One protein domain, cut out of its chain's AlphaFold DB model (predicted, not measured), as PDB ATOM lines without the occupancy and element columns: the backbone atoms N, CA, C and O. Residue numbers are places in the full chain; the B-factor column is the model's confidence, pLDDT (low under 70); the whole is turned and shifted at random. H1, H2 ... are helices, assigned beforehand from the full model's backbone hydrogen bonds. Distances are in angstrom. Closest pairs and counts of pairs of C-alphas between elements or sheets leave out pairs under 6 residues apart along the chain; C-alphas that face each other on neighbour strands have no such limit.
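What this domain is: This is residues 389 to 453, 463 to 537 and 710 to 753 of the 754 residues of the protein "Protein Lines-like 1" of Cricetulus griseus (UniProt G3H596). Four helices, H1, H3, H7 and H10, stand side by side in a row along the longest axis, with H1 joined only loosely at one end of it. Behind the row, the short H5 lies nearest the middle and packs on H3, with H2 on one side of it and H8 on another, while at the far end H9 folds back beside H10 as a helical hairpin and H6 packs on H9; H4 sits loosely between H1 and H8, and residues 411 to 416 stick out as a free loop. The printed part has 184 residues with ten named helices, H1 to H10 along the chain, and no named strand: the class is all helix. The whole is compact, with a radius of gyration of the C-alphas of 16.8 A, and spans 49 by 38 by 36 A.

How they stand to each other: The longest helix, H1, residues 389 to 409, is close to but not clearly touching H3, residues 431 to 449: the closest C-alphas, of Met 391 and Leu 448, are 7.1 A apart, and the two run opposite ways at a shallow tilt of 29 degrees. H1 and H4, residues 463 to 472, are near each other, with 9 pairs of C-alphas within 10 A. H3 and H2, residues 422 to 427, form a helical hairpin; they touch at Phe 427 and Met 434, 5.1 A between C-alphas, H3 with residues 433 to 438 alone. H3 touches H7, residues 506 to 519, the same way at a shallow tilt of 32 degrees, only just short of steep, closest at the C-alphas of Lys 439 and Tyr 509, 5.2 A. H3 also touches H5, residues 477 to 487, opposite ways at 24 degrees, closest at the C-alphas of Leu 442 and Pro 477, 5.5 A. H5 touches H2, with the C-alphas of Phe 424 and Leu 484 closest at 7.3 A. H5 and H8, residues 521 to 537, only just touch, with 3 pairs of C-alphas within 8 A, the closest those of His 478 and Phe 524, 6.0 A. H7 touches H10, residues 738 to 751, the same way at a steep tilt of 39 degrees, closest at the C-alphas of Gln 518 and Val 747, 6.2 A. H10 and H9, residues 710 to 729, are a helical hairpin at 30 degrees, closest at the C-alphas of Gln 721 and Leu 744, 6.5 A. H9 touches H6, residues 492 to 500, closest at the C-alphas of Ser 492 and Leu 720, 5.0 A; H6 and H7 touch only at the corner by their link. H1 is apart from H10, for instance. In H1 to H10 every O i to N i+4 pair is within hydrogen-bond range.

Where its parts are: H1 begins at C-alpha 389, (157.225, 127.462, 103.038), and measures 30.9 A from first to last C-alpha. H9 measures 28.8 A, H3 27.0 A, H8 24.7 A, H10 20.2 A and H7 19.8 A. H5 begins at C-alpha 477, (137.341, 127.170, 102.089). H10 ends at C-alpha 751, (126.777, 115.082, 92.341).

The domain as a whole: The two C-alphas farthest apart, of Ala 393 and Lys 730, are 50.1 A apart. Residues 454 to 462 are not printed, with 12.6 A between C-alphas 453 and 463, and residues 538 to 709 are not printed, with 17.8 A between C-alphas 537 and 710. The link from H1 to H2, 12 residues, is long. The mean pLDDT of the printed part is 87.2; residues 411 to 417, 451 to 453, 463, 535 to 537 and 752 to 753 are under 70.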
ATOM      1  N   ALA A 389     156.836 127.742 101.657       86.25
ATOM      2  CA  ALA A 389     157.225 127.462 103.038       86.25
ATOM      3  C   ALA A 389     157.018 128.683 103.947       86.25
ATOM      4  O   ALA A 389     156.488 128.535 105.050       86.25
ATOM      5  N   GLU A 390     157.370 129.881 103.465       90.25
ATOM      6  CA  GLU A 390     157.123 131.137 104.183       90.25
ATOM      7  C   GLU A 390     155.621 131.364 104.365       90.25
ATOM      8  O   GLU A 390     155.167 131.558 105.491       90.25
ATOM      9  N   MET A 391     154.833 131.214 103.291       90.62
ATOM     10  CA  MET A 391     153.377 131.361 103.360       90.62
ATOM     11  C   MET A 391     152.743 130.413 104.393       90.62
ATOM     12  O   MET A 391     151.855 130.803 105.147       90.62
ATOM     13  N   ARG A 392     153.210 129.162 104.494       90.06
ATOM     14  CA  ARG A 392     152.721 128.225 105.523       90.06
ATOM     15  C   ARG A 392     153.129 128.653 106.939       90.06
ATOM     16  O   ARG A 392     152.319 128.584 107.866       90.06
ATOM     17  N   ALA A 393     154.366 129.093 107.143       91.75
ATOM     18  CA  ALA A 393     154.799 129.558 108.460       91.75
ATOM     19  C   ALA A 393     153.982 130.779 108.921       91.75
ATOM     20  O   ALA A 393     153.488 130.807 110.052       91.75
ATOM     21  N   ASP A 394     153.770 131.737 108.020       94.06
ATOM     22  CA  ASP A 394     153.004 132.949 108.289       94.06
ATOM     23  C   ASP A 394     151.526 132.663 108.531       94.06
ATOM     24  O   ASP A 394     150.973 133.148 109.519       94.06
ATOM     25  N   LEU A 395     150.889 131.827 107.702       94.06
ATOM     26  CA  LEU A 395     149.485 131.462 107.895       94.06
ATOM     27  C   LEU A 395     149.263 130.892 109.296       94.06
ATOM     28  O   LEU A 395     148.368 131.336 110.013       94.06
ATOM     29  N   GLN A 396     150.087 129.919 109.692       93.94
ATOM     30  CA  GLN A 396     149.973 129.295 111.005       93.94
ATOM     31  C   GLN A 396     150.150 130.324 112.121       93.94
ATOM     32  O   GLN A 396     149.374 130.347 113.074       93.94
ATOM     33  N   LYS A 397     151.166 131.179 112.004       94.62
ATOM     34  CA  LYS A 397     151.475 132.185 113.011       94.62
ATOM     35  C   LYS A 397     150.336 133.187 113.181       94.62
ATOM     36  O   LYS A 397     149.763 133.275 114.267       94.62
ATOM     37  N   PHE A 398     149.970 133.887 112.117       95.69
ATOM     38  CA  PHE A 398     149.020 134.992 112.187       95.69
ATOM     39  C   PHE A 398     147.591 134.521 112.453       95.69
ATOM     40  O   PHE A 398     146.881 135.147 113.241       95.69
ATOM     41  N   MET A 399     147.182 133.369 111.911       94.44
ATOM     42  CA  MET A 399     145.884 132.794 112.268       94.44
ATOM     43  C   MET A 399     145.857 132.283 113.707       94.44
ATOM     44  O   MET A 399     144.825 132.396 114.363       94.44
ATOM     45  N   SER A 400     146.967 131.768 114.250       91.94
ATOM     46  CA  SER A 400     147.011 131.389 115.668       91.94
ATOM     47  C   SER A 400     146.858 132.599 116.594       91.94
ATOM     48  O   SER A 400     146.131 132.515 117.588       91.94
ATOM     49  N   GLU A 401     147.472 133.733 116.245       92.94
ATOM     50  CA  GLU A 401     147.341 134.994 116.975       92.94
ATOM     51  C   GLU A 401     145.905 135.530 116.884       92.94
ATOM     52  O   GLU A 401     145.291 135.800 117.920       92.94
ATOM     53  N   LEU A 402     145.321 135.565 115.680       92.88
ATOM     54  CA  LEU A 402     143.933 135.981 115.462       92.88
ATOM     55  C   LEU A 402     142.939 135.096 116.225       92.88
ATOM     56  O   LEU A 402     142.098 135.597 116.966       92.88
ATOM     57  N   LEU A 403     143.034 133.772 116.094       90.88
ATOM     58  CA  LEU A 403     142.123 132.847 116.769       90.88
ATOM     59  C   LEU A 403     142.262 132.916 118.296       90.88
ATOM     60  O   LEU A 403     141.278 132.717 119.006       90.88
ATOM     61  N   THR A 404     143.459 133.199 118.818       89.44
ATOM     62  CA  THR A 404     143.677 133.404 120.260       89.44
ATOM     63  C   THR A 404     143.020 134.696 120.739       89.44
ATOM     64  O   THR A 404     142.304 134.675 121.739       89.44
ATOM     65  N   PHE A 405     143.190 135.784 119.989       89.44
ATOM     66  CA  PHE A 405     142.517 137.058 120.232       89.44
ATOM     67  C   PHE A 405     140.985 136.923 120.184       89.44
ATOM     68  O   PHE A 405     140.278 137.358 121.089       89.44
ATOM     69  N   LEU A 406     140.434 136.228 119.188       88.81
ATOM     70  CA  LEU A 406     138.989 136.001 119.102       88.81
ATOM     71  C   LEU A 406     138.454 135.187 120.286       88.81
ATOM     72  O   LEU A 406     137.399 135.508 120.836       88.81
ATOM     73  N   LYS A 407     139.193 134.162 120.725       84.88
ATOM     74  CA  LYS A 407     138.815 133.346 121.889       84.88
ATOM     75  C   LYS A 407     138.711 134.162 123.177       84.88
ATOM     76  O   LYS A 407     137.844 133.851 123.989       84.88
ATOM     77  N   SER A 408     139.537 135.194 123.374       83.00
ATOM     78  CA  SER A 408     139.451 136.041 124.574       83.00
ATOM     79  C   SER A 408     138.250 136.991 124.568       83.00
ATOM     80  O   SER A 408     137.816 137.416 125.636       83.00
ATOM     81  N   HIS A 409     137.688 137.312 123.396       81.94
ATOM     82  CA  HIS A 409     136.586 138.275 123.269       81.94
ATOM     83  C   HIS A 409     135.202 137.636 123.084       81.94
ATOM     84  O   HIS A 409     134.188 138.247 123.430       81.94
ATOM     85  N   LEU A 410     135.117 136.405 122.575       79.06
ATOM     86  CA  LEU A 410     133.839 135.732 122.340       79.06
ATOM     87  C   LEU A 410     133.312 135.070 123.632       79.06
ATOM     88  O   LEU A 410     133.817 134.053 124.096       79.06
ATOM     89  N   ARG A 411     132.234 135.643 124.192       61.94
ATOM     90  CA  ARG A 411     131.597 135.367 125.508       61.94
ATOM     91  C   ARG A 411     131.129 133.930 125.815       61.94
ATOM     92  O   ARG A 411     130.524 133.706 126.861       61.94
ATOM     93  N   ARG A 412     131.365 132.948 124.946       57.53
ATOM     94  CA  ARG A 412     130.952 131.554 125.169       57.53
ATOM     95  C   ARG A 412     132.135 130.608 125.000       57.53
ATOM     96  O   ARG A 412     132.365 130.196 123.864       57.53
ATOM     97  N   PRO A 413     132.827 130.206 126.084       47.00
ATOM     98  CA  PRO A 413     133.766 129.092 126.073       47.00
ATOM     99  C   PRO A 413     132.973 127.781 126.062       47.00
ATOM    100  O   PRO A 413     132.843 127.098 127.073       47.00
ATOM    101  N   LEU A 414     132.372 127.452 124.920       42.28
ATOM    102  CA  LEU A 414     131.777 126.137 124.708       42.28
ATOM    103  C   LEU A 414     132.812 125.266 124.004       42.28
ATOM    104  O   LEU A 414     133.392 125.642 122.990       42.28
ATOM    105  N   ARG A 415     133.087 124.130 124.643       45.66
ATOM    106  CA  ARG A 415     134.048 123.106 124.241       45.66
ATOM    107  C   ARG A 415     133.956 122.821 122.732       45.66
ATOM    108  O   ARG A 415     132.859 122.669 122.209       45.66
ATOM    109  N   LEU A 416     135.128 122.695 122.098       50.56
ATOM    110  CA  LEU A 416     135.353 122.345 120.686       50.56
ATOM    111  C   LEU A 416     134.931 123.428 119.674       50.56
ATOM    112  O   LEU A 416     134.023 123.235 118.872       50.56
ATOM    113  N   TYR A 417     135.650 124.554 119.650       61.31
ATOM    114  CA  TYR A 417     135.590 125.448 118.491       61.31
ATOM    115  C   TYR A 417     136.135 124.724 117.264       61.31
ATOM    116  O   TYR A 417     137.322 124.394 117.212       61.31
ATOM    117  N   ASN A 418     135.287 124.532 116.257       79.50
ATOM    118  CA  ASN A 418     135.775 124.302 114.909       79.50
ATOM    119  C   ASN A 418     136.512 125.583 114.477       79.50
ATOM    120  O   ASN A 418     135.879 126.643 114.444       79.50
ATOM    121  N   PRO A 419     137.823 125.537 114.174       86.44
ATOM    122  CA  PRO A 419     138.582 126.757 113.943       86.44
ATOM    123  C   PRO A 419     138.093 127.556 112.741       86.44
ATOM    124  O   PRO A 419     138.407 128.730 112.695       86.44
ATOM    125  N   CYS A 420     137.330 126.965 111.810       90.50
ATOM    126  CA  CYS A 420     136.733 127.645 110.654       90.50
ATOM    127  C   CYS A 420     135.405 128.360 110.969       90.50
ATOM    128  O   CYS A 420     134.943 129.156 110.159       90.50
ATOM    129  N   GLU A 421     134.780 128.110 112.125       88.12
ATOM    130  CA  GLU A 421     133.505 128.745 112.505       88.12
ATOM    131  C   GLU A 421     133.682 130.217 112.928       88.12
ATOM    132  O   GLU A 421     132.711 130.968 113.025       88.12
ATOM    133  N   TRP A 422     134.926 130.641 113.184       89.56
ATOM    134  CA  TRP A 422     135.264 131.988 113.654       89.56
ATOM    135  C   TRP A 422     134.641 133.092 112.794       89.56
ATOM    136  O   TRP A 422     134.123 134.063 113.340       89.56
ATOM    137  N   LEU A 423     134.643 132.905 111.472       90.81
ATOM    138  CA  LEU A 423     134.188 133.884 110.493       90.81
ATOM    139  C   LEU A 423     132.718 134.246 110.739       90.81
ATOM    140  O   LEU A 423     132.391 135.402 110.979       90.81
ATOM    141  N   PHE A 424     131.838 133.250 110.831       87.12
ATOM    142  CA  PHE A 424     130.415 133.493 111.077       87.12
ATOM    143  C   PHE A 424     130.156 134.022 112.483       87.12
ATOM    144  O   PHE A 424     129.315 134.885 112.665       87.12
ATOM    145  N   ARG A 425     130.914 133.589 113.495       86.00
ATOM    146  CA  ARG A 425     130.741 134.116 114.863       86.00
ATOM    147  C   ARG A 425     131.118 135.588 114.994       86.00
ATOM    148  O   ARG A 425     130.580 136.271 115.864       86.00
ATOM    149  N   VAL A 426     132.068 136.049 114.188       88.75
ATOM    150  CA  VAL A 426     132.545 137.431 114.210       88.75
ATOM    151  C   VAL A 426     131.661 138.317 113.336       88.75
ATOM    152  O   VAL A 426     131.279 139.392 113.794       88.75
ATOM    153  N   PHE A 427     131.284 137.865 112.138       90.50
ATOM    154  CA  PHE A 427     130.654 138.699 111.109       90.50
ATOM    155  C   PHE A 427     129.143 138.476 110.897       90.50
ATOM    156  O   PHE A 427     128.605 139.051 109.966       90.50
ATOM    157  N   ILE A 428     128.431 137.712 111.741       82.38
ATOM    158  CA  ILE A 428     127.002 137.366 111.510       82.38
ATOM    159  C   ILE A 428     126.047 138.553 111.290       82.38
ATOM    160  O   ILE A 428     124.990 138.368 110.709       82.38
ATOM    161  N   GLU A 429     126.384 139.752 111.769       84.69
ATOM    162  CA  GLU A 429     125.549 140.956 111.597       84.69
ATOM    163  C   GLU A 429     126.074 141.885 110.484       84.69
ATOM    164  O   GLU A 429     125.643 143.031 110.402       84.69
ATOM    165  N   GLN A 430     127.079 141.464 109.707       89.50
ATOM    166  CA  GLN A 430     127.714 142.303 108.691       89.50
ATOM    167  C   GLN A 430     128.200 141.468 107.495       89.50
ATOM    168  O   GLN A 430     129.336 140.983 107.456       89.50
ATOM    169  N   ASP A 431     127.307 141.295 106.522       92.06
ATOM    170  CA  ASP A 431     127.505 140.389 105.390       92.06
ATOM    171  C   ASP A 431     128.646 140.817 104.454       92.06
ATOM    172  O   ASP A 431     129.379 139.969 103.940       92.06
ATOM    173  N   ASP A 432     128.856 142.121 104.264       91.12
ATOM    174  CA  ASP A 432     129.904 142.663 103.394       91.12
ATOM    175  C   ASP A 432     131.316 142.251 103.859       91.12
ATOM    176  O   ASP A 432     132.096 141.677 103.091       91.12
ATOM    177  N   ASP A 433     131.621 142.467 105.140       93.75
ATOM    178  CA  ASP A 433     132.891 142.096 105.762       93.75
ATOM    179  C   ASP A 433     133.027 140.563 105.872       93.75
ATOM    180  O   ASP A 433     134.129 140.027 105.713       93.75
ATOM    181  N   MET A 434     131.919 139.842 106.104       94.50
ATOM    182  CA  MET A 434     131.893 138.374 106.153       94.50
ATOM    183  C   MET A 434     132.378 137.763 104.835       94.50
ATOM    184  O   MET A 434     133.261 136.897 104.819       94.50
ATOM    185  N   VAL A 435     131.783 138.201 103.724       94.62
ATOM    186  CA  VAL A 435     132.083 137.668 102.395       94.62
ATOM    187  C   VAL A 435     133.488 138.076 101.959       94.62
ATOM    188  O   VAL A 435     134.206 137.259 101.382       94.62
ATOM    189  N   GLU A 436     133.942 139.282 102.304       95.62
ATOM    190  CA  GLU A 436     135.312 139.718 102.027       95.62
ATOM    191  C   GLU A 436     136.348 138.880 102.800       95.62
ATOM    192  O   GLU A 436     137.351 138.451 102.221       95.62
ATOM    193  N   ALA A 437     136.080 138.533 104.066       96.00
ATOM    194  CA  ALA A 437     136.915 137.607 104.838       96.00
ATOM    195  C   ALA A 437     136.932 136.191 104.229       96.00
ATOM    196  O   ALA A 437     137.982 135.537 104.171       96.00
ATOM    197  N   ALA A 438     135.779 135.708 103.750       96.00
ATOM    198  CA  ALA A 438     135.664 134.403 103.102       96.00
ATOM    199  C   ALA A 438     136.427 134.378 101.768       96.00
ATOM    200  O   ALA A 438     137.135 133.407 101.473       96.00
ATOM    201  N   LYS A 439     136.351 135.469 100.997       95.94
ATOM    202  CA  LYS A 439     137.107 135.674  99.758       95.94
ATOM    203  C   LYS A 439     138.607 135.700 100.009       95.94
ATOM    204  O   LYS A 439     139.325 134.961  99.340       95.94
ATOM    205  N   ALA A 440     139.069 136.463 100.996       96.25
ATOM    206  CA  ALA A 440     140.481 136.518 101.359       96.25
ATOM    207  C   ALA A 440     141.009 135.137 101.789       96.25
ATOM    208  O   ALA A 440     142.057 134.692 101.319       96.25
ATOM    209  N   SER A 441     140.235 134.399 102.593       95.06
ATOM    210  CA  SER A 441     140.570 133.025 103.004       95.06
ATOM    211  C   SER A 441     140.675 132.067 101.809       95.06
ATOM    212  O   SER A 441     141.611 131.268 101.723       95.06
ATOM    213  N   LEU A 442     139.746 132.168 100.851       95.88
ATOM    214  CA  LEU A 442     139.776 131.395  99.610       95.88
ATOM    215  C   LEU A 442     140.997 131.748  98.750       95.88
ATOM    216  O   LEU A 442     141.666 130.848  98.248       95.88
ATOM    217  N   SER A 443     141.313 133.035  98.595       94.50
ATOM    218  CA  SER A 443     142.502 133.488  97.868       94.50
ATOM    219  C   SER A 443     143.788 132.943  98.494       94.50
ATOM    220  O   SER A 443     144.628 132.408  97.773       94.50
ATOM    221  N   ILE A 444     143.917 133.011  99.823       93.44
ATOM    222  CA  ILE A 444     145.049 132.447 100.573       93.44
ATOM    223  C   ILE A 444     145.192 130.946 100.288       93.44
ATOM    224  O   ILE A 444     146.280 130.484  99.941       93.44
ATOM    225  N   TYR A 445     144.093 130.188 100.380       92.00
ATOM    226  CA  TYR A 445     144.092 128.755 100.074       92.00
ATOM    227  C   TYR A 445     144.557 128.488  98.639       92.00
ATOM    228  O   TYR A 445     145.426 127.649  98.406       92.00
ATOM    229  N   LEU A 446     144.016 129.227  97.666       91.38
ATOM    230  CA  LEU A 446     144.370 129.056  96.262       91.38
ATOM    231  C   LEU A 446     145.856 129.336  96.014       91.38
ATOM    232  O   LEU A 446     146.493 128.526  95.345       91.38
ATOM    233  N   GLN A 447     146.421 130.406  96.583       89.69
ATOM    234  CA  GLN A 447     147.847 130.735  96.447       89.69
ATOM    235  C   GLN A 447     148.750 129.639  97.015       89.69
ATOM    236  O   GLN A 447     149.697 129.214  96.358       89.69
ATOM    237  N   LEU A 448     148.407 129.106  98.187       86.62
ATOM    238  CA  LEU A 448     149.154 128.011  98.805       86.62
ATOM    239  C   LEU A 448     149.132 126.718  97.974       86.62
ATOM    240  O   LEU A 448     150.096 125.955  98.013       86.62
ATOM    241  N   THR A 449     148.054 126.479  97.221       81.00
ATOM    242  CA  THR A 449     147.924 125.298  96.347       81.00
ATOM    243  C   THR A 449     148.558 125.466  94.965       81.00
ATOM    244  O   THR A 449     148.726 124.473  94.267       81.00
ATOM    245  N   ARG A 450     148.934 126.685  94.540       74.88
ATOM    246  CA  ARG A 450     149.502 126.923  93.194       74.88
ATOM    247  C   ARG A 450     150.857 126.248  92.958       74.88
ATOM    248  O   ARG A 450     151.197 126.024  91.807       74.88
ATOM    249  N   GLY A 451     151.611 125.944  94.016       56.16
ATOM    250  CA  GLY A 451     152.915 125.268  93.936       56.16
ATOM    251  C   GLY A 451     152.876 123.753  94.164       56.16
ATOM    252  O   GLY A 451     153.928 123.145  94.331       56.16
ATOM    253  N   GLN A 452     151.686 123.152  94.256       59.31
ATOM    254  CA  GLN A 452     151.503 121.712  94.434       59.31
ATOM    255  C   GLN A 452     151.086 121.137  93.071       59.31
ATOM    256  O   GLN A 452     149.918 121.213  92.704       59.31
ATOM    257  N   ASP A 453     152.055 120.669  92.282       45.91
ATOM    258  CA  ASP A 453     151.818 120.179  90.919       45.91
ATOM    259  C   ASP A 453     150.769 119.050  90.866       45.91
ATOM    260  O   ASP A 453     150.784 118.116  91.670       45.91
ATOM    261  N   ASN A 463     147.408 114.943 101.403       65.69
ATOM    262  CA  ASN A 463     146.124 115.627 101.215       65.69
ATOM    263  C   ASN A 463     145.307 115.689 102.514       65.69
ATOM    264  O   ASN A 463     144.719 116.722 102.835       65.69
ATOM    265  N   GLU A 464     145.316 114.623 103.318       70.06
ATOM    266  CA  GLU A 464     144.693 114.640 104.650       70.06
ATOM    267  C   GLU A 464     145.429 115.584 105.610       70.06
ATOM    268  O   GLU A 464     144.796 116.369 106.324       70.06
ATOM    269  N   ALA A 465     146.767 115.579 105.578       79.31
ATOM    270  CA  ALA A 465     147.578 116.528 106.337       79.31
ATOM    271  C   ALA A 465     147.284 117.984 105.928       79.31
ATOM    272  O   ALA A 465     147.204 118.863 106.792       79.31
ATOM    273  N   TRP A 466     147.056 118.239 104.636       78.81
ATOM    274  CA  TRP A 466     146.686 119.552 104.105       78.81
ATOM    275  C   TRP A 466     145.294 120.020 104.552       78.81
ATOM    276  O   TRP A 466     145.136 121.169 104.989       78.81
ATOM    277  N   ILE A 467     144.288 119.134 104.524       78.06
ATOM    278  CA  ILE A 467     142.955 119.419 105.080       78.06
ATOM    279  C   ILE A 467     143.086 119.797 106.553       78.06
ATOM    280  O   ILE A 467     142.592 120.845 106.970       78.06
ATOM    281  N   HIS A 468     143.782 118.972 107.339       83.00
ATOM    282  CA  HIS A 468     143.942 119.203 108.769       83.00
ATOM    283  C   HIS A 468     144.680 120.519 109.050       83.00
ATOM    284  O   HIS A 468     144.290 121.272 109.940       83.00
ATOM    285  N   TYR A 469     145.709 120.837 108.267       87.62
ATOM    286  CA  TYR A 469     146.471 122.073 108.402       87.62
ATOM    287  C   TYR A 469     145.620 123.323 108.110       87.62
ATOM    288  O   TYR A 469     145.555 124.235 108.937       87.62
ATOM    289  N   THR A 470     144.913 123.365 106.978       88.75
ATOM    290  CA  THR A 470     144.056 124.511 106.612       88.75
ATOM    291  C   THR A 470     142.858 124.661 107.547       88.75
ATOM    292  O   THR A 470     142.480 125.779 107.902       88.75
ATOM    293  N   HIS A 471     142.297 123.541 108.006       89.19
ATOM    294  CA  HIS A 471     141.233 123.509 108.999       89.19
ATOM    295  C   HIS A 471     141.697 124.023 110.362       89.19
ATOM    296  O   HIS A 471     141.038 124.880 110.942       89.19
ATOM    297  N   ARG A 472     142.851 123.557 110.858       89.62
ATOM    298  CA  ARG A 472     143.431 123.981 112.142       89.62
ATOM    299  C   ARG A 472     143.684 125.486 112.194       89.62
ATOM    300  O   ARG A 472     143.501 126.090 113.248       89.62
ATOM    301  N   ASN A 473     144.074 126.069 111.063       90.50
ATOM    302  CA  ASN A 473     144.308 127.503 110.923       90.50
ATOM    303  C   ASN A 473     143.035 128.303 110.587       90.50
ATOM    304  O   ASN A 473     143.119 129.508 110.405       90.50
ATOM    305  N   GLY A 474     141.860 127.669 110.503       90.25
ATOM    306  CA  GLY A 474     140.589 128.369 110.297       90.25
ATOM    307  C   GLY A 474     140.349 128.902 108.879       90.25
ATOM    308  O   GLY A 474     139.393 129.649 108.686       90.25
ATOM    309  N   CYS A 475     141.154 128.494 107.892       90.69
ATOM    310  CA  CYS A 475     141.122 129.022 106.517       90.69
ATOM    311  C   CYS A 475     140.684 127.994 105.463       90.69
ATOM    312  O   CYS A 475     140.860 128.225 104.269       90.69
ATOM    313  N   ASN A 476     140.146 126.837 105.864       92.69
ATOM    314  CA  ASN A 476     139.671 125.853 104.896       92.69
ATOM    315  C   ASN A 476     138.402 126.363 104.167       92.69
ATOM    316  O   ASN A 476     137.373 126.559 104.822       92.69
ATOM    317  N   PRO A 477     138.434 126.541 102.832       94.06
ATOM    318  CA  PRO A 477     137.341 127.170 102.089       94.06
ATOM    319  C   PRO A 477     136.068 126.319 102.040       94.06
ATOM    320  O   PRO A 477     134.973 126.874 102.043       94.06
ATOM    321  N   HIS A 478     136.181 124.985 102.045       94.00
ATOM    322  CA  HIS A 478     135.014 124.098 102.091       94.00
ATOM    323  C   HIS A 478     134.338 124.157 103.458       94.00
ATOM    324  O   HIS A 478     133.118 124.249 103.522       94.00
ATOM    325  N   CYS A 479     135.110 124.178 104.551       93.56
ATOM    326  CA  CYS A 479     134.546 124.371 105.888       93.56
ATOM    327  C   CYS A 479     133.825 125.719 106.003       93.56
ATOM    328  O   CYS A 479     132.716 125.766 106.527       93.56
ATOM    329  N   ILE A 480     134.437 126.801 105.506       94.38
ATOM    330  CA  ILE A 480     133.839 128.143 105.520       94.38
ATOM    331  C   ILE A 480     132.529 128.155 104.723       94.38
ATOM    332  O   ILE A 480     131.514 128.610 105.240       94.38
ATOM    333  N   PHE A 481     132.515 127.601 103.508       95.56
ATOM    334  CA  PHE A 481     131.299 127.543 102.693       95.56
ATOM    335  C   PHE A 481     130.198 126.687 103.338       95.56
ATOM    336  O   PHE A 481     129.036 127.078 103.367       95.56
ATOM    337  N   LEU A 482     130.544 125.544 103.933       94.25
ATOM    338  CA  LEU A 482     129.576 124.713 104.652       94.25
ATOM    339  C   LEU A 482     129.011 125.417 105.890       94.25
ATOM    340  O   LEU A 482     127.828 125.263 106.194       94.25
ATOM    341  N   PHE A 483     129.823 126.205 106.600       92.69
ATOM    342  CA  PHE A 483     129.315 127.046 107.677       92.69
ATOM    343  C   PHE A 483     128.421 128.174 107.159       92.69
ATOM    344  O   PHE A 483     127.416 128.437 107.812       92.69
ATOM    345  N   LEU A 484     128.702 128.777 105.997       93.38
ATOM    346  CA  LEU A 484     127.787 129.738 105.361       93.38
ATOM    347  C   LEU A 484     126.419 129.096 105.163       93.38
ATOM    348  O   LEU A 484     125.434 129.575 105.719       93.38
ATOM    349  N   LEU A 485     126.388 127.958 104.464       94.12
ATOM    350  CA  LEU A 485     125.154 127.227 104.194       94.12
ATOM    351  C   LEU A 485     124.431 126.826 105.480       94.12
ATOM    352  O   LEU A 485     123.218 126.960 105.575       94.12
ATOM    353  N   LYS A 486     125.162 126.379 106.502       91.62
ATOM    354  CA  LYS A 486     124.564 126.019 107.790       91.62
ATOM    355  C   LYS A 486     123.930 127.220 108.498       91.62
ATOM    356  O   LYS A 486     122.875 127.048 109.101       91.62
ATOM    357  N   ASN A 487     124.559 128.398 108.453       89.69
ATOM    358  CA  ASN A 487     124.040 129.605 109.105       89.69
ATOM    359  C   ASN A 487     122.798 130.160 108.397       89.69
ATOM    360  O   ASN A 487     121.892 130.627 109.077       89.69
ATOM    361  N   ILE A 488     122.705 130.016 107.074       92.12
ATOM    362  CA  ILE A 488     121.493 130.343 106.301       92.12
ATOM    363  C   ILE A 488     120.506 129.167 106.217       92.12
ATOM    364  O   ILE A 488     119.582 129.180 105.416       92.12
ATOM    365  N   VAL A 489     120.716 128.103 107.003       92.62
ATOM    366  CA  VAL A 489     119.844 126.915 107.057       92.62
ATOM    367  C   VAL A 489     119.637 126.247 105.681       92.62
ATOM    368  O   VAL A 489     118.626 125.602 105.431       92.62
ATOM    369  N   PHE A 490     120.644 126.323 104.808       94.56
ATOM    370  CA  PHE A 490     120.622 125.821 103.428       94.56
ATOM    371  C   PHE A 490     119.549 126.478 102.547       94.56
ATOM    372  O   PHE A 490     119.137 125.886 101.552       94.56
ATOM    373  N   ASP A 491     119.121 127.692 102.885       95.06
ATOM    374  CA  ASP A 491     118.168 128.453 102.089       95.06
ATOM    375  C   ASP A 491     118.843 129.053 100.844       95.06
ATOM    376  O   ASP A 491     119.707 129.930 100.929       95.06
ATOM    377  N   SER A 492     118.448 128.573  99.662       95.56
ATOM    378  CA  SER A 492     118.959 129.073  98.384       95.56
ATOM    379  C   SER A 492     118.519 130.504  98.074       95.56
ATOM    380  O   SER A 492     119.164 131.163  97.262       95.56
ATOM    381  N   THR A 493     117.434 130.995  98.683       95.19
ATOM    382  CA  THR A 493     116.941 132.363  98.455       95.19
ATOM    383  C   THR A 493     117.881 133.403  99.060       95.19
ATOM    384  O   THR A 493     118.216 134.371  98.391       95.19
ATOM    385  N   VAL A 494     118.462 133.127 100.232       94.56
ATOM    386  CA  VAL A 494     119.482 133.996 100.846       94.56
ATOM    387  C   VAL A 494     120.750 134.070  99.984       94.56
ATOM    388  O   VAL A 494     121.349 135.130  99.819       94.56
ATOM    389  N   LEU A 495     121.165 132.952  99.372       94.94
ATOM    390  CA  LEU A 495     122.284 132.962  98.416       94.94
ATOM    391  C   LEU A 495     121.963 133.770  97.158       94.94
ATOM    392  O   LEU A 495     122.856 134.393  96.581       94.94
ATOM    393  N   LEU A 496     120.708 133.726  96.713       95.00
ATOM    394  CA  LEU A 496     120.243 134.517  95.587       95.00
ATOM    395  C   LEU A 496     120.277 136.011  95.924       95.00
ATOM    396  O   LEU A 496     120.790 136.775  95.110       95.00
ATOM    397  N   ASP A 497     119.838 136.400  97.122       94.12
ATOM    398  CA  ASP A 497     119.898 137.781  97.617       94.12
ATOM    399  C   ASP A 497     121.340 138.310  97.632       94.12
ATOM    400  O   ASP A 497     121.621 139.401  97.127       94.12
ATOM    401  N   PHE A 498     122.300 137.497  98.091       93.25
ATOM    402  CA  PHE A 498     123.718 137.852  97.999       93.25
ATOM    403  C   PHE A 498     124.225 137.991  96.560       93.25
ATOM    404  O   PHE A 498     125.115 138.799  96.301       93.25
ATOM    405  N   LEU A 499     123.702 137.205  95.615       93.31
ATOM    406  CA  LEU A 499     124.103 137.290  94.211       93.31
ATOM    407  C   LEU A 499     123.532 138.515  93.505       93.31
ATOM    408  O   LEU A 499     124.187 139.020  92.593       93.31
ATOM    409  N   ILE A 500     122.331 138.964  93.868       89.31
ATOM    410  CA  ILE A 500     121.700 140.135  93.246       89.31
ATOM    411  C   ILE A 500     122.141 141.453  93.891       89.31
ATOM    412  O   ILE A 500     122.102 142.484  93.224       89.31
ATOM    413  N   SER A 501     122.585 141.426  95.152       86.94
ATOM    414  CA  SER A 501     123.087 142.606  95.856       86.94
ATOM    415  C   SER A 501     124.399 143.124  95.253       86.94
ATOM    416  O   SER A 501     125.347 142.368  95.036       86.94
ATOM    417  N   SER A 502     124.480 144.440  95.036       80.69
ATOM    418  CA  SER A 502     125.714 145.140  94.654       80.69
ATOM    419  C   SER A 502     126.597 145.517  95.848       80.69
ATOM    420  O   SER A 502     127.696 146.028  95.653       80.69
ATOM    421  N   GLU A 503     126.130 145.294  97.076       81.81
ATOM    422  CA  GLU A 503     126.814 145.723  98.304       81.81
ATOM    423  C   GLU A 503     127.904 144.735  98.743       81.81
ATOM    424  O   GLU A 503     128.844 145.098  99.456       81.81
ATOM    425  N   THR A 504     127.814 143.478  98.294       88.44
ATOM    426  CA  THR A 504     128.749 142.413  98.673       88.44
ATOM    427  C   THR A 504     129.599 141.951  97.492       88.44
ATOM    428  O   THR A 504     129.182 141.959  96.337       88.44
ATOM    429  N   CYS A 505     130.799 141.443  97.778       90.50
ATOM    430  CA  CYS A 505     131.634 140.782  96.771       90.50
ATOM    431  C   CYS A 505     131.253 139.299  96.558       90.50
ATOM    432  O   CYS A 505     132.079 138.502  96.096       90.50
ATOM    433  N   PHE A 506     130.015 138.903  96.893       95.06
ATOM    434  CA  PHE A 506     129.606 137.498  96.927       95.06
ATOM    435  C   PHE A 506     129.662 136.832  95.565       95.06
ATOM    436  O   PHE A 506     130.142 135.706  95.472       95.06
ATOM    437  N   PHE A 507     129.271 137.525  94.496       92.62
ATOM    438  CA  PHE A 507     129.396 136.985  93.144       92.62
ATOM    439  C   PHE A 507     130.844 136.578  92.812       92.62
ATOM    440  O   PHE A 507     131.095 135.465  92.341       92.62
ATOM    441  N   GLU A 508     131.816 137.445  93.115       92.69
ATOM    442  CA  GLU A 508     133.236 137.173  92.872       92.69
ATOM    443  C   GLU A 508     133.733 135.988  93.715       92.69
ATOM    444  O   GLU A 508     134.389 135.075  93.197       92.69
ATOM    445  N   TYR A 509     133.392 135.983  95.007       96.06
ATOM    446  CA  TYR A 509     133.696 134.888  95.926       96.06
ATOM    447  C   TYR A 509     133.107 133.562  95.433       96.06
ATOM    448  O   TYR A 509     133.827 132.569  95.309       96.06
ATOM    449  N   PHE A 510     131.818 133.550  95.104       96.50
ATOM    450  CA  PHE A 510     131.071 132.350  94.762       96.50
ATOM    451  C   PHE A 510     131.566 131.735  93.456       96.50
ATOM    452  O   PHE A 510     131.814 130.533  93.396       96.50
ATOM    453  N   VAL A 511     131.836 132.547  92.428       94.62
ATOM    454  CA  VAL A 511     132.431 132.062  91.171       94.62
ATOM    455  C   VAL A 511     133.808 131.434  91.407       94.62
ATOM    456  O   VAL A 511     134.098 130.365  90.859       94.62
ATOM    457  N   LYS A 512     134.670 132.062  92.223       94.94
ATOM    458  CA  LYS A 512     135.979 131.490  92.591       94.94
ATOM    459  C   LYS A 512     135.812 130.185  93.375       94.94
ATOM    460  O   LYS A 512     136.521 129.217  93.093       94.94
ATOM    461  N   TYR A 513     134.860 130.136  94.305       97.12
ATOM    462  CA  TYR A 513     134.594 128.952  95.113       97.12
ATOM    463  C   TYR A 513     134.056 127.792  94.272       97.12
ATOM    464  O   TYR A 513     134.572 126.687  94.380       97.12
ATOM    465  N   LEU A 514     133.101 128.023  93.366       95.88
ATOM    466  CA  LEU A 514     132.567 126.975  92.489       95.88
ATOM    467  C   LEU A 514     133.653 126.363  91.593       95.88
ATOM    468  O   LEU A 514     133.679 125.148  91.395       95.88
ATOM    469  N   LYS A 515     134.590 127.176  91.088       94.38
ATOM    470  CA  LYS A 515     135.762 126.672  90.348       94.38
ATOM    471  C   LYS A 515     136.641 125.783  91.228       94.38
ATOM    472  O   LYS A 515     137.068 124.718  90.780       94.38
ATOM    473  N   LEU A 516     136.885 126.191  92.477       93.19
ATOM    474  CA  LEU A 516     137.603 125.359  93.439       93.19
ATOM    475  C   LEU A 516     136.842 124.060  93.717       93.19
ATOM    476  O   LEU A 516     137.440 123.000  93.622       93.19
ATOM    477  N   LEU A 517     135.542 124.123  93.999       93.12
ATOM    478  CA  LEU A 517     134.698 122.965  94.295       93.12
ATOM    479  C   LEU A 517     134.733 121.929  93.163       93.12
ATOM    480  O   LEU A 517     134.828 120.730  93.416       93.12
ATOM    481  N   GLN A 518     134.731 122.380  91.905       90.62
ATOM    482  CA  GLN A 518     134.892 121.491  90.755       90.62
ATOM    483  C   GLN A 518     136.262 120.812  90.731       90.62
ATOM    484  O   GLN A 518     136.326 119.607  90.483       90.62
ATOM    485  N   ARG A 519     137.348 121.553  90.970       87.88
ATOM    486  CA  ARG A 519     138.712 121.000  90.995       87.88
ATOM    487  C   ARG A 519     138.925 120.063  92.189       87.88
ATOM    488  O   ARG A 519     139.558 119.027  92.051       87.88
ATOM    489  N   ASP A 520     138.335 120.407  93.327       87.38
ATOM    490  CA  ASP A 520     138.691 119.916  94.658       87.38
ATOM    491  C   ASP A 520     137.604 119.040  95.306       87.38
ATOM    492  O   ASP A 520     137.421 119.008  96.525       87.38
ATOM    493  N   TRP A 521     136.848 118.328  94.466       88.38
ATOM    494  CA  TRP A 521     135.643 117.590  94.859       88.38
ATOM    495  C   TRP A 521     135.898 116.515  95.928       88.38
ATOM    496  O   TRP A 521     135.106 116.354  96.854       88.38
ATOM    497  N   GLY A 522     137.019 115.791  95.833       86.06
ATOM    498  CA  GLY A 522     137.378 114.748  96.802       86.06
ATOM    499  C   GLY A 522     137.584 115.297  98.217       86.06
ATOM    500  O   GLY A 522     137.084 114.718  99.181       86.06
ATOM    501  N   HIS A 523     138.249 116.450  98.341       87.00
ATOM    502  CA  HIS A 523     138.451 117.122  99.627       87.00
ATOM    503  C   HIS A 523     137.132 117.651 100.202       87.00
ATOM    504  O   HIS A 523     136.881 117.499 101.397       87.00
ATOM    505  N   PHE A 524     136.250 118.193  99.356       90.56
ATOM    506  CA  PHE A 524     134.903 118.588  99.770       90.56
ATOM    507  C   PHE A 524     134.109 117.410 100.363       90.56
ATOM    508  O   PHE A 524     133.534 117.534 101.448       90.56
ATOM    509  N   LEU A 525     134.130 116.241  99.708       89.12
ATOM    510  CA  LEU A 525     133.470 115.030 100.213       89.12
ATOM    511  C   LEU A 525     134.059 114.558 101.551       89.12
ATOM    512  O   LEU A 525     133.306 114.179 102.450       89.12
ATOM    513  N   ALA A 526     135.386 114.589 101.703       87.06
ATOM    514  CA  ALA A 526     136.052 114.230 102.957       87.06
ATOM    515  C   ALA A 526     135.622 115.148 104.114       87.06
ATOM    516  O   ALA A 526     135.332 114.674 105.212       87.06
ATOM    517  N   ILE A 527     135.504 116.452 103.852       88.75
ATOM    518  CA  ILE A 527     135.053 117.433 104.844       88.75
ATOM    519  C   ILE A 527     133.577 117.230 105.194       88.75
ATOM    520  O   ILE A 527     133.234 117.260 106.374       88.75
ATOM    521  N   CYS A 528     132.706 116.951 104.220       89.00
ATOM    522  CA  CYS A 528     131.305 116.623 104.509       89.00
ATOM    523  C   CYS A 528     131.198 115.427 105.468       89.00
ATOM    524  O   CYS A 528     130.522 115.518 106.491       89.00
ATOM    525  N   LYS A 529     131.954 114.351 105.199       86.25
ATOM    526  CA  LYS A 529     132.019 113.167 106.075       86.25
ATOM    527  C   LYS A 529     132.538 113.506 107.474       86.25
ATOM    528  O   LYS A 529     131.998 113.003 108.455       86.25
ATOM    529  N   PHE A 530     133.555 114.362 107.578       82.44
ATOM    530  CA  PHE A 530     134.090 114.820 108.863       82.44
ATOM    531  C   PHE A 530     133.032 115.558 109.699       82.44
ATOM    532  O   PHE A 530     132.895 115.294 110.893       82.44
ATOM    533  N   PHE A 531     132.251 116.447 109.081       81.56
ATOM    534  CA  PHE A 531     131.179 117.169 109.771       81.56
ATOM    535  C   PHE A 531     130.029 116.251 110.196       81.56
ATOM    536  O   PHE A 531     129.542 116.376 111.320       81.56
ATOM    537  N   ASP A 532     129.618 115.324 109.327       83.44
ATOM    538  CA  ASP A 532     128.572 114.348 109.643       83.44
ATOM    539  C   ASP A 532     129.013 113.429 110.805       83.44
ATOM    540  O   ASP A 532     128.259 113.219 111.756       83.44
ATOM    541  N   ALA A 533     130.275 112.980 110.818       78.88
ATOM    542  CA  ALA A 533     130.844 112.191 111.916       78.88
ATOM    543  C   ALA A 533     130.936 112.975 113.240       78.88
ATOM    544  O   ALA A 533     130.607 112.444 114.303       78.88
ATOM    545  N   ALA A 534     131.335 114.250 113.195       72.00
ATOM    546  CA  ALA A 534     131.387 115.112 114.378       72.00
ATOM    547  C   ALA A 534     129.989 115.373 114.971       72.00
ATOM    548  O   ALA A 534     129.835 115.477 116.191       72.00
ATOM    549  N   LYS A 535     128.953 115.442 114.124       65.56
ATOM    550  CA  LYS A 535     127.556 115.592 114.553       65.56
ATOM    551  C   LYS A 535     127.061 114.354 115.306       65.56
ATOM    552  O   LYS A 535     126.443 114.496 116.360       65.56
ATOM    553  N   LEU A 536     127.411 113.163 114.817       57.97
ATOM    554  CA  LEU A 536     127.092 111.889 115.466       57.97
ATOM    555  C   LEU A 536     127.780 111.751 116.833       57.97
ATOM    556  O   LEU A 536     127.154 111.303 117.786       57.97
ATOM    557  N   GLN A 537     129.029 112.205 116.974       52.78
ATOM    558  CA  GLN A 537     129.744 112.174 118.261       52.78
ATOM    559  C   GLN A 537     129.180 113.168 119.293       52.78
ATOM    560  O   GLN A 537     129.196 112.891 120.491       52.78
ATOM    561  N   PHE A 710     126.451 116.736 102.737       89.94
ATOM    562  CA  PHE A 710     126.654 116.678 101.294       89.94
ATOM    563  C   PHE A 710     125.340 116.864 100.522       89.94
ATOM    564  O   PHE A 710     125.218 117.795  99.731       89.94
ATOM    565  N   LEU A 711     124.331 116.031 100.795       89.44
ATOM    566  CA  LEU A 711     123.052 116.051 100.080       89.44
ATOM    567  C   LEU A 711     122.312 117.382 100.264       89.44
ATOM    568  O   LEU A 711     121.754 117.908  99.304       89.44
ATOM    569  N   ARG A 712     122.351 117.965 101.471       92.44
ATOM    570  CA  ARG A 712     121.760 119.293 101.730       92.44
ATOM    571  C   ARG A 712     122.445 120.391 100.924       92.44
ATOM    572  O   ARG A 712     121.772 121.242 100.356       92.44
ATOM    573  N   THR A 713     123.774 120.344 100.849       93.38
ATOM    574  CA  THR A 713     124.570 121.303 100.072       93.38
ATOM    575  C   THR A 713     124.236 121.218  98.586       93.38
ATOM    576  O   THR A 713     123.994 122.238  97.949       93.38
ATOM    577  N   VAL A 714     124.174 120.002  98.041       91.31
ATOM    578  CA  VAL A 714     123.825 119.774  96.633       91.31
ATOM    579  C   VAL A 714     122.418 120.267  96.325       91.31
ATOM    580  O   VAL A 714     122.236 120.986  95.346       91.31
ATOM    581  N   LYS A 715     121.443 119.926  97.174       92.88
ATOM    582  CA  LYS A 715     120.058 120.368  97.014       92.88
ATOM    583  C   LYS A 715     119.951 121.898  97.005       92.88
ATOM    584  O   LYS A 715     119.363 122.448  96.085       92.88
ATOM    585  N   CYS A 716     120.599 122.574  97.954       95.50
ATOM    586  CA  CYS A 716     120.632 124.037  98.023       95.50
ATOM    587  C   CYS A 716     121.212 124.670  96.739       95.50
ATOM    588  O   CYS A 716     120.655 125.621  96.197       95.50
ATOM    589  N   LEU A 717     122.306 124.114  96.200       95.56
ATOM    590  CA  LEU A 717     122.903 124.596  94.948       95.56
ATOM    591  C   LEU A 717     122.020 124.333  93.716       95.56
ATOM    592  O   LEU A 717     122.047 125.133  92.782       95.56
ATOM    593  N   GLN A 718     121.255 123.236  93.699       94.00
ATOM    594  CA  GLN A 718     120.279 122.940  92.642       94.00
ATOM    595  C   GLN A 718     119.101 123.916  92.688       94.00
ATOM    596  O   GLN A 718     118.760 124.505  91.669       94.00
ATOM    597  N   GLU A 719     118.539 124.160  93.874       95.88
ATOM    598  CA  GLU A 719     117.456 125.130  94.068       95.88
ATOM    599  C   GLU A 719     117.898 126.551  93.676       95.88
ATOM    600  O   GLU A 719     117.157 127.274  93.007       95.88
ATOM    601  N   LEU A 720     119.142 126.924  94.002       96.69
ATOM    602  CA  LEU A 720     119.741 128.182  93.557       96.69
ATOM    603  C   LEU A 720     119.879 128.244  92.030       96.69
ATOM    604  O   LEU A 720     119.571 129.272  91.427       96.69
ATOM    605  N   GLN A 721     120.342 127.163  91.395       95.56
ATOM    606  CA  GLN A 721     120.451 127.092  89.939       95.56
ATOM    607  C   GLN A 721     119.082 127.307  89.280       95.56
ATOM    608  O   GLN A 721     118.973 128.157  88.397       95.56
ATOM    609  N   ASP A 722     118.050 126.598  89.739       94.56
ATOM    610  CA  ASP A 722     116.686 126.718  89.216       94.56
ATOM    611  C   ASP A 722     116.144 128.147  89.379       94.56
ATOM    612  O   ASP A 722     115.486 128.679  88.481       94.56
ATOM    613  N   ALA A 723     116.428 128.797  90.511       95.44
ATOM    614  CA  ALA A 723     116.017 130.176  90.755       95.44
ATOM    615  C   ALA A 723     116.698 131.165  89.791       95.44
ATOM    616  O   ALA A 723     116.028 132.030  89.221       95.44
ATOM    617  N   ILE A 724     118.005 131.010  89.556       94.56
ATOM    618  CA  ILE A 724     118.757 131.846  88.609       94.56
ATOM    619  C   ILE A 724     118.259 131.622  87.173       94.56
ATOM    620  O   ILE A 724     118.085 132.596  86.443       94.56
ATOM    621  N   GLU A 725     117.988 130.376  86.763       93.69
ATOM    622  CA  GLU A 725     117.440 130.070  85.431       93.69
ATOM    623  C   GLU A 725     116.076 130.742  85.222       93.69
ATOM    624  O   GLU A 725     115.889 131.448  84.229       93.69
ATOM    625  N   ARG A 726     115.164 130.647  86.199       94.06
ATOM    626  CA  ARG A 726     113.850 131.318  86.146       94.06
ATOM    627  C   ARG A 726     113.963 132.841  86.045       94.06
ATOM    628  O   ARG A 726     113.166 133.467  85.349       94.06
ATOM    629  N   LEU A 727     114.914 133.456  86.753       92.62
ATOM    630  CA  LEU A 727     115.143 134.904  86.672       92.62
ATOM    631  C   LEU A 727     115.786 135.310  85.346       92.62
ATOM    632  O   LEU A 727     115.436 136.358  84.802       92.62
ATOM    633  N   GLN A 728     116.683 134.485  84.801       91.62
ATOM    634  CA  GLN A 728     117.282 134.720  83.492       91.62
ATOM    635  C   GLN A 728     116.236 134.634  82.376       91.62
ATOM    636  O   GLN A 728     116.198 135.517  81.525       91.62
ATOM    637  N   GLU A 729     115.364 133.623  82.395       92.25
ATOM    638  CA  GLU A 729     114.265 133.477  81.426       92.25
ATOM    639  C   GLU A 729     113.333 134.696  81.421       92.25
ATOM    640  O   GLU A 729     112.819 135.092  80.375       92.25
ATOM    641  N   LYS A 730     113.156 135.331  82.585       92.94
ATOM    642  CA  LYS A 730     112.352 136.547  82.756       92.94
ATOM    643  C   LYS A 730     113.130 137.852  82.533       92.94
ATOM    644  O   LYS A 730     112.526 138.914  82.632       92.94
ATOM    645  N   ASN A 731     114.432 137.798  82.232       87.25
ATOM    646  CA  ASN A 731     115.335 138.958  82.155       87.25
ATOM    647  C   ASN A 731     115.347 139.833  83.428       87.25
ATOM    648  O   ASN A 731     115.503 141.047  83.345       87.25
ATOM    649  N   LEU A 732     115.172 139.224  84.606       89.31
ATOM    650  CA  LEU A 732     115.127 139.915  85.905       89.31
ATOM    651  C   LEU A 732     116.440 139.822  86.692       89.31
ATOM    652  O   LEU A 732     116.555 140.389  87.774       89.31
ATOM    653  N   PHE A 733     117.426 139.084  86.183       88.94
ATOM    654  CA  PHE A 733     118.717 138.951  86.846       88.94
ATOM    655  C   PHE A 733     119.615 140.165  86.516       88.94
ATOM    656  O   PHE A 733     119.711 140.526  85.342       88.94
ATOM    657  N   PRO A 734     120.284 140.796  87.503       84.44
ATOM    658  CA  PRO A 734     120.929 142.107  87.330       84.44
ATOM    659  C   PRO A 734     122.141 142.122  86.381       84.44
ATOM    660  O   PRO A 734     122.595 143.183  85.960       84.44
ATOM    661  N   TYR A 735     122.681 140.958  86.027       87.62
ATOM    662  CA  TYR A 735     123.800 140.797  85.094       87.62
ATOM    663  C   TYR A 735     123.640 139.505  84.282       87.62
ATOM    664  O   TYR A 735     122.635 138.819  84.396       87.62
ATOM    665  N   ASN A 736     124.601 139.147  83.425       88.06
ATOM    666  CA  ASN A 736     124.534 137.910  82.635       88.06
ATOM    667  C   ASN A 736     124.984 136.684  83.469       88.06
ATOM    668  O   ASN A 736     126.187 136.545  83.717       88.06
ATOM    669  N   PRO A 737     124.084 135.750  83.855       90.62
ATOM    670  CA  PRO A 737     124.439 134.620  84.713       90.62
ATOM    671  C   PRO A 737     124.974 133.400  83.946       90.62
ATOM    672  O   PRO A 737     125.262 132.377  84.566       90.62
ATOM    673  N   ALA A 738     125.130 133.453  82.616       89.44
ATOM    674  CA  ALA A 738     125.427 132.268  81.802       89.44
ATOM    675  C   ALA A 738     126.689 131.505  82.253       89.44
ATOM    676  O   ALA A 738     126.703 130.272  82.305       89.44
ATOM    677  N   ALA A 739     127.753 132.228  82.618       89.75
ATOM    678  CA  ALA A 739     128.980 131.617  83.127       89.75
ATOM    679  C   ALA A 739     128.781 130.968  84.508       89.75
ATOM    680  O   ALA A 739     129.313 129.885  84.756       89.75
ATOM    681  N   LEU A 740     127.995 131.602  85.385       93.00
ATOM    682  CA  LEU A 740     127.665 131.085  86.712       93.00
ATOM    683  C   LEU A 740     126.828 129.803  86.612       93.00
ATOM    684  O   LEU A 740     127.180 128.788  87.212       93.00
ATOM    685  N   LEU A 741     125.789 129.809  85.776       93.25
ATOM    686  CA  LEU A 741     124.956 128.634  85.515       93.25
ATOM    687  C   LEU A 741     125.760 127.473  84.933       93.25
ATOM    688  O   LEU A 741     125.559 126.325  85.324       93.25
ATOM    689  N   LYS A 742     126.725 127.750  84.046       93.38
ATOM    690  CA  LYS A 742     127.642 126.719  83.542       93.38
ATOM    691  C   LYS A 742     128.443 126.077  84.677       93.38
ATOM    692  O   LYS A 742     128.622 124.860  84.671       93.38
ATOM    693  N   LEU A 743     128.915 126.862  85.649       93.44
ATOM    694  CA  LEU A 743     129.642 126.328  86.802       93.44
ATOM    695  C   LEU A 743     128.739 125.476  87.707       93.44
ATOM    696  O   LEU A 743     129.154 124.391  88.114       93.44
ATOM    697  N   LEU A 744     127.512 125.930  87.977       93.19
ATOM    698  CA  LEU A 744     126.535 125.194  88.786       93.19
ATOM    699  C   LEU A 744     126.132 123.865  88.132       93.19
ATOM    700  O   LEU A 744     126.180 122.829  88.792       93.19
ATOM    701  N   LYS A 745     125.879 123.849  86.815       91.50
ATOM    702  CA  LYS A 745     125.566 122.622  86.055       91.50
ATOM    703  C   LYS A 745     126.660 121.566  86.159       91.50
ATOM    704  O   LYS A 745     126.372 120.382  86.328       91.50
ATOM    705  N   VAL A 746     127.926 121.980  86.080       89.06
ATOM    706  CA  VAL A 746     129.067 121.060  86.226       89.06
ATOM    707  C   VAL A 746     129.128 120.483  87.642       89.06
ATOM    708  O   VAL A 746     129.385 119.288  87.794       89.06
ATOM    709  N   VAL A 747     128.871 121.299  88.669       85.94
ATOM    710  CA  VAL A 747     128.793 120.822  90.059       85.94
ATOM    711  C   VAL A 747     127.639 119.827  90.211       85.94
ATOM    712  O   VAL A 747     127.872 118.715  90.681       85.94
ATOM    713  N   GLY A 748     126.440 120.149  89.717       83.88
ATOM    714  CA  GLY A 748     125.283 119.246  89.732       83.88
ATOM    715  C   GLY A 748     125.556 117.903  89.042       83.88
ATOM    716  O   GLY A 748     125.251 116.847  89.593       83.88
ATOM    717  N   ALA A 749     126.234 117.911  87.890       85.00
ATOM    718  CA  ALA A 749     126.606 116.692  87.169       85.00
ATOM    719  C   ALA A 749     127.627 115.816  87.919       85.00
ATOM    720  O   ALA A 749     127.617 114.594  87.764       85.00
ATOM    721  N   LYS A 750     128.518 116.410  88.728       79.25
ATOM    722  CA  LYS A 750     129.416 115.646  89.612       79.25
ATOM    723  C   LYS A 750     128.670 115.003  90.778       79.25
ATOM    724  O   LYS A 750     129.072 113.928  91.211       79.25
ATOM    725  N   CYS A 751     127.586 115.619  91.248       73.00
ATOM    726  CA  CYS A 751     126.777 115.082  92.341       73.00
ATOM    727  C   CYS A 751     126.045 113.800  91.947       73.00
ATOM    728  O   CYS A 751     125.989 112.882  92.747       73.00
ATOM    729  N   GLY A 752     125.553 113.701  90.706       62.25
ATOM    730  CA  GLY A 752     124.889 112.489  90.206       62.25
ATOM    731  C   GLY A 752     125.816 111.291  89.954       62.25
ATOM    732  O   GLY A 752     125.342 110.247  89.519       62.25
ATOM    733  N   LYS A 753     127.134 111.442  90.164       58.81
ATOM    734  CA  LYS A 753     128.155 110.391  89.981       58.81
ATOM    735  C   LYS A 753     128.722 109.844  91.300       58.81
ATOM    736  O   LYS A 753     129.574 108.959  91.248       58.81
TER     737      LYS A 753